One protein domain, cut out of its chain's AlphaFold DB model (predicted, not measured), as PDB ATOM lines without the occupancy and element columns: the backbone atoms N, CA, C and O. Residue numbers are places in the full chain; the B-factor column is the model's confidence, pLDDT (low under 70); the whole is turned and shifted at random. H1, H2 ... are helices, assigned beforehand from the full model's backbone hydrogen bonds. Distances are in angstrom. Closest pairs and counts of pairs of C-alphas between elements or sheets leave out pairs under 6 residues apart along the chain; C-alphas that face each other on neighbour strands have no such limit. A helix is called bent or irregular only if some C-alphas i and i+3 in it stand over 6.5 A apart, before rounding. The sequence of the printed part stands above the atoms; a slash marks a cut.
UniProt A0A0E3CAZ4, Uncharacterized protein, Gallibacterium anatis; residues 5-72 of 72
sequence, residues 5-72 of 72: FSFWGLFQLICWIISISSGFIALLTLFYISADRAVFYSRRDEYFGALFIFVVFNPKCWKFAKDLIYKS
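Overview. This is residues 5 to 72 of the 72 residues of an uncharacterized protein of Gallibacterium anatis (UniProt A0A0E3CAZ4). The long helix H1 makes one side of a narrow, open, rod-like frame; H2 folds back from its end, and H3 closes the frame at H1's beginning. The printed part has 68 residues with three named helices, H1, H2 and H3 in chain order, and no named strand: all helix. It is loose, with a radius of gyration of the C-alphas of 15.0 A, spanning 49 by 20 by 14 A.

Arrangement. H1, residues 7 to 32, touches H3, residues 59 to 69, with residues 7 to 13 alone; the closest C-alphas, of Gly 9 and Ile 69, are 4.2 A apart. They run opposite ways at a steep tilt of 41 degrees. H2, residues 37 to 57, is close to H1 but not clearly touching; the closest C-alphas, of Tyr 32 and Phe 40, are 7.4 A apart. They run opposite ways at 36 degrees, only just a steep tilt. H2 and H3 are close but not clearly touching, about perpendicular at 73 degrees; the closest C-alphas, of Val 55 and Cys 61, are 6.0 A apart. Every O i to N i+4 pair is within hydrogen-bond range in H1 and H3, and 14 of 17 in H2.

Along the chain. H1 is 37.5 A long from C-alpha 7 at (-16.284, 14.451, 18.797). H2, 29.9 A, has a kink of 46 degrees near residue 44 and is irregular, with C-alphas 42 and 45 7.4 A apart. H3, 15.3 A, ends at C-alpha 69 (-23.399, 14.403, 17.987).

Size, cuts and confidence. The C-alphas farthest apart, of Asp 36 and Ser 72, are 49.1 A apart. The printed part has no cut, and both links are tight. Residues 56 to 63, of which 59 to 63 belong to H3, stand free. Residues 31 to 42 and residue 72 have pLDDT under 70.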
ATOM      1  N   PHE A   5     -21.672  13.630  24.448       85.50
ATOM      2  CA  PHE A   5     -21.180  14.321  23.266       85.50
ATOM      3  C   PHE A   5     -20.051  13.506  22.622       85.50
ATOM      4  O   PHE A   5     -19.129  13.056  23.304       85.50
ATOM      5  N   SER A   6     -20.121  13.324  21.306       86.81
ATOM      6  CA  SER A   6     -19.140  12.596  20.515       86.81
ATOM      7  C   SER A   6     -18.434  13.544  19.555       86.81
ATOM      8  O   SER A   6     -19.039  14.061  18.615       86.81
ATOM      9  N   PHE A   7     -17.123  13.708  19.740       88.62
ATOM     10  CA  PHE A   7     -16.284  14.451  18.797       88.62
ATOM     11  C   PHE A   7     -16.309  13.816  17.395       88.62
ATOM     12  O   PHE A   7     -16.359  14.513  16.385       88.62
ATOM     13  N   TRP A   8     -16.384  12.483  17.332       89.50
ATOM     14  CA  TRP A   8     -16.599  11.757  16.080       89.50
ATOM     15  C   TRP A   8     -17.956  12.016  15.444       89.50
ATOM     16  O   TRP A   8     -18.032  12.177  14.230       89.50
ATOM     17  N   GLY A   9     -18.997  12.151  16.260       89.81
ATOM     18  CA  GLY A   9     -20.303  12.611  15.809       89.81
ATOM     19  C   GLY A   9     -20.265  13.989  15.151       89.81
ATOM     20  O   GLY A   9     -20.836  14.183  14.080       89.81
ATOM     21  N   LEU A  10     -19.545  14.933  15.763       89.62
ATOM     22  CA  LEU A  10     -19.364  16.277  15.212       89.62
ATOM     23  C   LEU A  10     -18.589  16.252  13.887       89.62
ATOM     24  O   LEU A  10     -19.014  16.882  12.922       89.62
ATOM     25  N   PHE A  11     -17.486  15.505  13.817       90.81
ATOM     26  CA  PHE A  11     -16.709  15.369  12.584       90.81
ATOM     27  C   PHE A  11     -17.554  14.792  11.442       90.81
ATOM     28  O   PHE A  11     -17.591  15.349  10.347       90.81
ATOM     29  N   GLN A  12     -18.304  13.722  11.716       90.44
ATOM     30  CA  GLN A  12     -19.210  13.118  10.742       90.44
ATOM     31  C   GLN A  12     -20.311  14.088  10.293       90.44
ATOM     32  O   GLN A  12     -20.649  14.114   9.109       90.44
ATOM     33  N   LEU A  13     -20.842  14.914  11.201       91.56
ATOM     34  CA  LEU A  13     -21.811  15.950  10.848       91.56
ATOM     35  C   LEU A  13     -21.204  16.993   9.898       91.56
ATOM     36  O   LEU A  13     -21.843  17.353   8.912       91.56
ATOM     37  N   ILE A  14     -19.973  17.442  10.155       90.19
ATOM     38  CA  ILE A  14     -19.264  18.383   9.276       90.19
ATOM     39  C   ILE A  14     -19.066  17.762   7.885       90.19
ATOM     40  O   ILE A  14     -19.413  18.387   6.882       90.19
ATOM     41  N   CYS A  15     -18.591  16.515   7.810       92.25
ATOM     42  CA  CYS A  15     -18.454  15.797   6.539       92.25
ATOM     43  C   CYS A  15     -19.792  15.672   5.796       92.25
ATOM     44  O   CYS A  15     -19.838  15.836   4.578       92.25
ATOM     45  N   TRP A  16     -20.888  15.422   6.516       91.69
ATOM     46  CA  TRP A  16     -22.224  15.338   5.933       91.69
ATOM     47  C   TRP A  16     -22.704  16.680   5.362       91.69
ATOM     48  O   TRP A  16     -23.194  16.709   4.235       91.69
ATOM     49  N   ILE A  17     -22.506  17.796   6.077       87.88
ATOM     50  CA  ILE A  17     -22.852  19.143   5.582       87.88
ATOM     51  C   ILE A  17     -22.064  19.464   4.305       87.88
ATOM     52  O   ILE A  17     -22.630  19.966   3.331       87.88
ATOM     53  N   ILE A  18     -20.769  19.138   4.274       88.06
ATOM     54  CA  ILE A  18     -19.930  19.335   3.084       88.06
ATOM     55  C   ILE A  18     -20.442  18.472   1.923       88.06
ATOM     56  O   ILE A  18     -20.596  18.973   0.810       88.06
ATOM     57  N   SER A  19     -20.759  17.200   2.183       89.00
ATOM     58  CA  SER A  19     -21.242  16.260   1.168       89.00
ATOM     59  C   SER A  19     -22.610  16.639   0.598       89.00
ATOM     60  O   SER A  19     -22.824  16.484  -0.603       89.00
ATOM     61  N   ILE A  20     -23.536  17.145   1.418       86.88
ATOM     62  CA  ILE A  20     -24.850  17.576   0.926       86.88
ATOM     63  C   ILE A  20     -24.723  18.850   0.088       86.88
ATOM     64  O   ILE A  20     -25.377  18.978  -0.944       86.88
ATOM     65  N   SER A  21     -23.822  19.752   0.485       82.50
ATOM     66  CA  SER A  21     -23.538  20.987  -0.245       82.50
ATOM     67  C   SER A  21     -22.897  20.694  -1.603       82.50
ATOM     68  O   SER A  21     -23.328  21.240  -2.617       82.50
ATOM     69  N   SER A  22     -21.910  19.793  -1.655       83.81
ATOM     70  CA  SER A  22     -21.277  19.386  -2.914       83.81
ATOM     71  C   SER A  22     -22.235  18.608  -3.817       83.81
ATOM     72  O   SER A  22     -22.286  18.877  -5.017       83.81
ATOM     73  N   GLY A  23     -23.051  17.712  -3.252       84.50
ATOM     74  CA  GLY A  23     -24.097  16.995  -3.983       84.50
ATOM     75  C   GLY A  23     -25.145  17.934  -4.578       84.50
ATOM     76  O   GLY A  23     -25.541  17.768  -5.729       84.50
ATOM     77  N   PHE A  24     -25.544  18.969  -3.838       82.81
ATOM     78  CA  PHE A  24     -26.471  19.989  -4.320       82.81
ATOM     79  C   PHE A  24     -25.873  20.826  -5.459       82.81
ATOM     80  O   PHE A  24     -26.528  21.031  -6.477       82.81
ATOM     81  N   ILE A  25     -24.607  21.240  -5.346       79.06
ATOM     82  CA  ILE A  25     -23.894  21.936  -6.430       79.06
ATOM     83  C   ILE A  25     -23.799  21.046  -7.678       79.06
ATOM     84  O   ILE A  25     -24.041  21.520  -8.789       79.06
ATOM     85  N   ALA A  26     -23.490  19.757  -7.513       82.38
ATOM     86  CA  ALA A  26     -23.432  18.801  -8.615       82.38
ATOM     87  C   ALA A  26     -24.801  18.621  -9.291       82.38
ATOM     88  O   ALA A  26     -24.886  18.680 -10.515       82.38
ATOM     89  N   LEU A  27     -25.878  18.489  -8.508       81.69
ATOM     90  CA  LEU A  27     -27.257  18.462  -9.007       81.69
ATOM     91  C   LEU A  27     -27.580  19.710  -9.830       81.69
ATOM     92  O   LEU A  27     -28.029  19.586 -10.965       81.69
ATOM     93  N   LEU A  28     -27.292  20.905  -9.309       73.50
ATOM     94  CA  LEU A  28     -27.498  22.145 -10.061       73.50
ATOM     95  C   LEU A  28     -26.674  22.182 -11.355       73.50
ATOM     96  O   LEU A  28     -27.158  22.662 -12.373       73.50
ATOM     97  N   THR A  29     -25.456  21.633 -11.335       72.25
ATOM     98  CA  THR A  29     -24.583  21.539 -12.517       72.25
ATOM     99  C   THR A  29     -25.142  20.571 -13.573       72.25
ATOM    100  O   THR A  29     -24.943  20.775 -14.767       72.25
ATOM    101  N   LEU A  30     -25.884  19.537 -13.167       74.25
ATOM    102  CA  LEU A  30     -26.570  18.629 -14.093       74.25
ATOM    103  C   LEU A  30     -27.786  19.295 -14.749       74.25
ATOM    104  O   LEU A  30     -27.956  19.185 -15.960       74.25
ATOM    105  N   PHE A  31     -28.585  20.045 -13.983       68.25
ATOM    106  CA  PHE A  31     -29.680  20.861 -14.534       68.25
ATOM    107  C   PHE A  31     -29.183  22.063 -15.353       68.25
ATOM    108  O   PHE A  31     -29.946  22.665 -16.103       68.25
ATOM    109  N   TYR A  32     -27.902  22.403 -15.221       62.47
ATOM    110  CA  TYR A  32     -27.240  23.473 -15.951       62.47
ATOM    111  C   TYR A  32     -26.890  23.098 -17.402       62.47
ATOM    112  O   TYR A  32     -26.846  23.985 -18.247       62.47
ATOM    113  N   ILE A  33     -26.715  21.814 -17.745       58.03
ATOM    114  CA  ILE A  33     -26.437  21.399 -19.140       58.03
ATOM    115  C   ILE A  33     -27.522  21.909 -20.118       58.03
ATOM    116  O   ILE A  33     -27.256  22.081 -21.305       58.03
ATOM    117  N   SER A  34     -28.718  22.227 -19.615       56.38
ATOM    118  CA  SER A  34     -29.861  22.757 -20.361       56.38
ATOM    119  C   SER A  34     -30.158  24.260 -20.157       56.38
ATOM    120  O   SER A  34     -31.121  24.747 -20.749       56.38
ATOM    121  N   ALA A  35     -29.374  25.021 -19.377       57.03
ATOM    122  CA  ALA A  35     -29.619  26.446 -19.086       57.03
ATOM    123  C   ALA A  35     -28.362  27.332 -19.257       57.03
ATOM    124  O   ALA A  35     -27.235  26.861 -19.167       57.03
ATOM    125  N   ASP A  36     -28.536  28.634 -19.511       67.19
ATOM    126  CA  ASP A  36     -27.441  29.591 -19.752       67.19
ATOM    127  C   ASP A  36     -26.516  29.764 -18.522       67.19
ATOM    128  O   ASP A  36     -26.962  29.890 -17.377       67.19
ATOM    129  N   ARG A  37     -25.197  29.791 -18.766       65.19
ATOM    130  CA  ARG A  37     -24.109  29.845 -17.766       65.19
ATOM    131  C   ARG A  37     -24.176  31.119 -16.923       65.19
ATOM    132  O   ARG A  37     -23.834  31.079 -15.742       65.19
ATOM    133  N   ALA A  38     -24.677  32.218 -17.489       64.31
ATOM    134  CA  ALA A  38     -24.831  33.495 -16.789       64.31
ATOM    135  C   ALA A  38     -25.945  33.472 -15.724       64.31
ATOM    136  O   ALA A  38     -25.795  34.050 -14.645       64.31
ATOM    137  N   VAL A  39     -27.040  32.749 -15.981       66.19
ATOM    138  CA  VAL A  39     -28.192  32.660 -15.064       66.19
ATOM    139  C   VAL A  39     -27.829  31.883 -13.797       66.19
ATOM    140  O   VAL A  39     -28.286  32.220 -12.706       66.19
ATOM    141  N   PHE A  40     -26.954  30.881 -13.915       64.31
ATOM    142  CA  PHE A  40     -26.484  30.094 -12.776       64.31
ATOM    143  C   PHE A  40     -25.671  30.925 -11.780       64.31
ATOM    144  O   PHE A  40     -25.957  30.890 -10.584       64.31
ATOM    145  N   TYR A  41     -24.690  31.702 -12.252       63.84
ATOM    146  CA  TYR A  41     -23.895  32.557 -11.365       63.84
ATOM    147  C   TYR A  41     -24.753  33.613 -10.666       63.84
ATOM    148  O   TYR A  41     -24.517  33.896  -9.498       63.84
ATOM    149  N   SER A  42     -25.790  34.121 -11.340       66.44
ATOM    150  CA  SER A  42     -26.727  35.073 -10.741       66.44
ATOM    151  C   SER A  42     -27.662  34.455  -9.695       66.44
ATOM    152  O   SER A  42     -28.128  35.181  -8.825       66.44
ATOM    153  N   ARG A  43     -27.970  33.150  -9.771       70.44
ATOM    154  CA  ARG A  43     -28.916  32.469  -8.859       70.44
ATOM    155  C   ARG A  43     -28.262  31.533  -7.850       70.44
ATOM    156  O   ARG A  43     -28.946  30.956  -7.008       70.44
ATOM    157  N   ARG A  44     -26.939  31.365  -7.909       72.00
ATOM    158  CA  ARG A  44     -26.177  30.497  -6.999       72.00
ATOM    159  C   ARG A  44     -26.479  30.805  -5.533       72.00
ATOM    160  O   ARG A  44     -26.674  29.877  -4.752       72.00
ATOM    161  N   ASP A  45     -26.561  32.087  -5.197       73.56
ATOM    162  CA  ASP A  45     -26.819  32.556  -3.835       73.56
ATOM    163  C   ASP A  45     -28.254  32.247  -3.389       73.56
ATOM    164  O   ASP A  45     -28.470  31.825  -2.253       73.56
ATOM    165  N   GLU A  46     -29.230  32.346  -4.297       77.94
ATOM    166  CA  GLU A  46     -30.625  31.963  -4.042       77.94
ATOM    167  C   GLU A  46     -30.743  30.457  -3.771       77.94
ATOM    168  O   GLU A  46     -31.411  30.036  -2.826       77.94
ATOM    169  N   TYR A  47     -30.045  29.632  -4.558       75.31
ATOM    170  CA  TYR A  47     -30.022  28.184  -4.358       75.31
ATOM    171  C   TYR A  47     -29.330  27.794  -3.051       75.31
ATOM    172  O   TYR A  47     -29.805  26.906  -2.339       75.31
ATOM    173  N   PHE A  48     -28.226  28.461  -2.713       77.31
ATOM    174  CA  PHE A  48     -27.533  28.242  -1.448       77.31
ATOM    175  C   PHE A  48     -28.407  28.662  -0.258       77.31
ATOM    176  O   PHE A  48     -28.489  27.937   0.734       77.31
ATOM    177  N   GLY A  49     -29.133  29.777  -0.387       80.62
ATOM    178  CA  GLY A  49     -30.133  30.224   0.581       80.62
ATOM    179  C   GLY A  49     -31.266  29.212   0.764       80.62
ATOM    180  O   GLY A  49     -31.608  28.871   1.895       80.62
ATOM    181  N   ALA A  50     -31.799  28.656  -0.326       81.62
ATOM    182  CA  ALA A  50     -32.826  27.616  -0.270       81.62
ATOM    183  C   ALA A  50     -32.323  26.334   0.417       81.62
ATOM    184  O   ALA A  50     -33.033  25.761   1.248       81.62
ATOM    185  N   LEU A  51     -31.088  25.907   0.130       82.25
ATOM    186  CA  LEU A  51     -30.456  24.766   0.799       82.25
ATOM    187  C   LEU A  51     -30.263  25.034   2.298       82.25
ATOM    188  O   LEU A  51     -30.565  24.169   3.121       82.25
ATOM    189  N   PHE A  52     -29.799  26.231   2.660       84.44
ATOM    190  CA  PHE A  52     -29.627  26.635   4.053       84.44
ATOM    191  C   PHE A  52     -30.955  26.593   4.813       84.44
ATOM    192  O   PHE A  52     -31.045  25.960   5.864       84.44
ATOM    193  N   ILE A  53     -32.010  27.188   4.247       85.62
ATOM    194  CA  ILE A  53     -33.361  27.155   4.818       85.62
ATOM    195  C   ILE A  53     -33.840  25.705   4.953       85.62
ATOM    196  O   ILE A  53     -34.332  25.320   6.010       85.62
ATOM    197  N   PHE A  54     -33.651  24.866   3.933       84.69
ATOM    198  CA  PHE A  54     -34.034  23.457   4.007       84.69
ATOM    199  C   PHE A  54     -33.329  22.731   5.158       84.69
ATOM    200  O   PHE A  54     -33.986  22.058   5.944       84.69
ATOM    201  N   VAL A  55     -32.012  22.880   5.306       84.12
ATOM    202  CA  VAL A  55     -31.254  22.199   6.367       84.12
ATOM    203  C   VAL A  55     -31.632  22.724   7.758       84.12
ATOM    204  O   VAL A  55     -31.805  21.929   8.683       84.12
ATOM    205  N   VAL A  56     -31.804  24.043   7.907       85.56
ATOM    206  CA  VAL A  56     -32.093  24.700   9.195       85.56
ATOM    207  C   VAL A  56     -33.544  24.523   9.634       85.56
ATOM    208  O   VAL A  56     -33.799  24.401  10.826       85.56
ATOM    209  N   PHE A  57     -34.511  24.478   8.726       88.50
ATOM    210  CA  PHE A  57     -35.920  24.341   9.107       88.50
ATOM    211  C   PHE A  57     -36.427  22.897   9.051       88.50
ATOM    212  O   PHE A  57     -37.518  22.618   9.545       88.50
ATOM    213  N   ASN A  58     -35.655  21.946   8.513       89.00
ATOM    214  CA  ASN A  58     -36.079  20.551   8.454       89.00
ATOM    215  C   ASN A  58     -35.810  19.817   9.786       89.00
ATOM    216  O   ASN A  58     -34.657  19.526  10.126       89.00
ATOM    217  N   PRO A  59     -36.858  19.415  10.533       89.38
ATOM    218  CA  PRO A  59     -36.693  18.755  11.828       89.38
ATOM    219  C   PRO A  59     -35.988  17.395  11.721       89.38
ATOM    220  O   PRO A  59     -35.384  16.937  12.693       89.38
ATOM    221  N   LYS A  60     -36.018  16.746  10.547       89.62
ATOM    222  CA  LYS A  60     -35.297  15.487  10.312       89.62
ATOM    223  C   LYS A  60     -33.784  15.705  10.276       89.62
ATOM    224  O   LYS A  60     -33.060  14.889  10.841       89.62
ATOM    225  N   CYS A  61     -33.316  16.813   9.695       89.44
ATOM    226  CA  CYS A  61     -31.899  17.186   9.689       89.44
ATOM    227  C   CYS A  61     -31.397  17.442  11.116       89.44
ATOM    228  O   CYS A  61     -30.356  16.922  11.506       89.44
ATOM    229  N   TRP A  62     -32.190  18.133  11.939       88.94
ATOM    230  CA  TRP A  62     -31.874  18.334  13.356       88.94
ATOM    231  C   TRP A  62     -31.872  17.048  14.169       88.94
ATOM    232  O   TRP A  62     -31.036  16.883  15.057       88.94
ATOM    233  N   LYS A  63     -32.810  16.134  13.905       90.94
ATOM    234  CA  LYS A  63     -32.829  14.828  14.569       90.94
ATOM    235  C   LYS A  63     -31.567  14.034  14.227       90.94
ATOM    236  O   LYS A  63     -30.882  13.591  15.138       90.94
ATOM    237  N   PHE A  64     -31.221  13.960  12.943       89.88
ATOM    238  CA  PHE A  64     -29.997  13.319  12.466       89.88
ATOM    239  C   PHE A  64     -28.736  13.933  13.086       89.88
ATOM    240  O   PHE A  64     -27.919  13.205  13.643       89.88
ATOM    241  N   ALA A  65     -28.607  15.265  13.077       88.56
ATOM    242  CA  ALA A  65     -27.472  15.962  13.677       88.56
ATOM    243  C   ALA A  65     -27.349  15.677  15.179       88.56
ATOM    244  O   ALA A  65     -26.262  15.381  15.672       88.56
ATOM    245  N   LYS A  66     -28.471  15.702  15.909       88.94
ATOM    246  CA  LYS A  66     -28.488  15.358  17.334       88.94
ATOM    247  C   LYS A  66     -28.104  13.904  17.580       88.94
ATOM    248  O   LYS A  66     -27.371  13.650  18.524       88.94
ATOM    249  N   ASP A  67     -28.573  12.966  16.766       89.88
ATOM    250  CA  ASP A  67     -28.253  11.545  16.932       89.88
ATOM    251  C   ASP A  67     -26.792  11.228  16.567       89.88
ATOM    252  O   ASP A  67     -26.190  10.330  17.155       89.88
ATOM    253  N   LEU A  68     -26.194  12.011  15.666       87.88
ATOM    254  CA  LEU A  68     -24.766  11.964  15.359       87.88
ATOM    255  C   LEU A  68     -23.910  12.497  16.503       87.88
ATOM    256  O   LEU A  68     -23.014  11.800  16.974       87.88
ATOM    257  N   ILE A  69     -24.189  13.723  16.954       90.31
ATOM    258  CA  ILE A  69     -23.399  14.403  17.987       90.31
ATOM    259  C   ILE A  69     -23.571  13.722  19.347       90.31
ATOM    260  O   ILE A  69     -22.607  13.573  20.095       90.31
ATOM    261  N   TYR A  70     -24.794  13.322  19.684       86.12
ATOM    262  CA  TYR A  70     -25.142  12.786  20.990       86.12
ATOM    263  C   TYR A  70     -25.449  11.297  20.868       86.12
ATOM    264  O   TYR A  70     -26.609  10.884  20.750       86.12
ATOM    265  N   LYS A  71     -24.386  10.487  20.925       71.12
ATOM    266  CA  LYS A  71     -24.513   9.034  21.050       71.12
ATOM    267  C   LYS A  71     -24.976   8.679  22.465       71.12
ATOM    268  O   LYS A  71     -24.597   9.333  23.443       71.12
ATOM    269  N   SER A  72     -25.860   7.685  22.551       59.25
ATOM    270  CA  SER A  72     -26.254   7.090  23.832       59.25
ATOM    271  C   SER A  72     -25.093   6.345  24.473       59.25
ATOM    272  O   SER A  72     -24.206   5.877  23.728       59.25
TER     273      SER A  72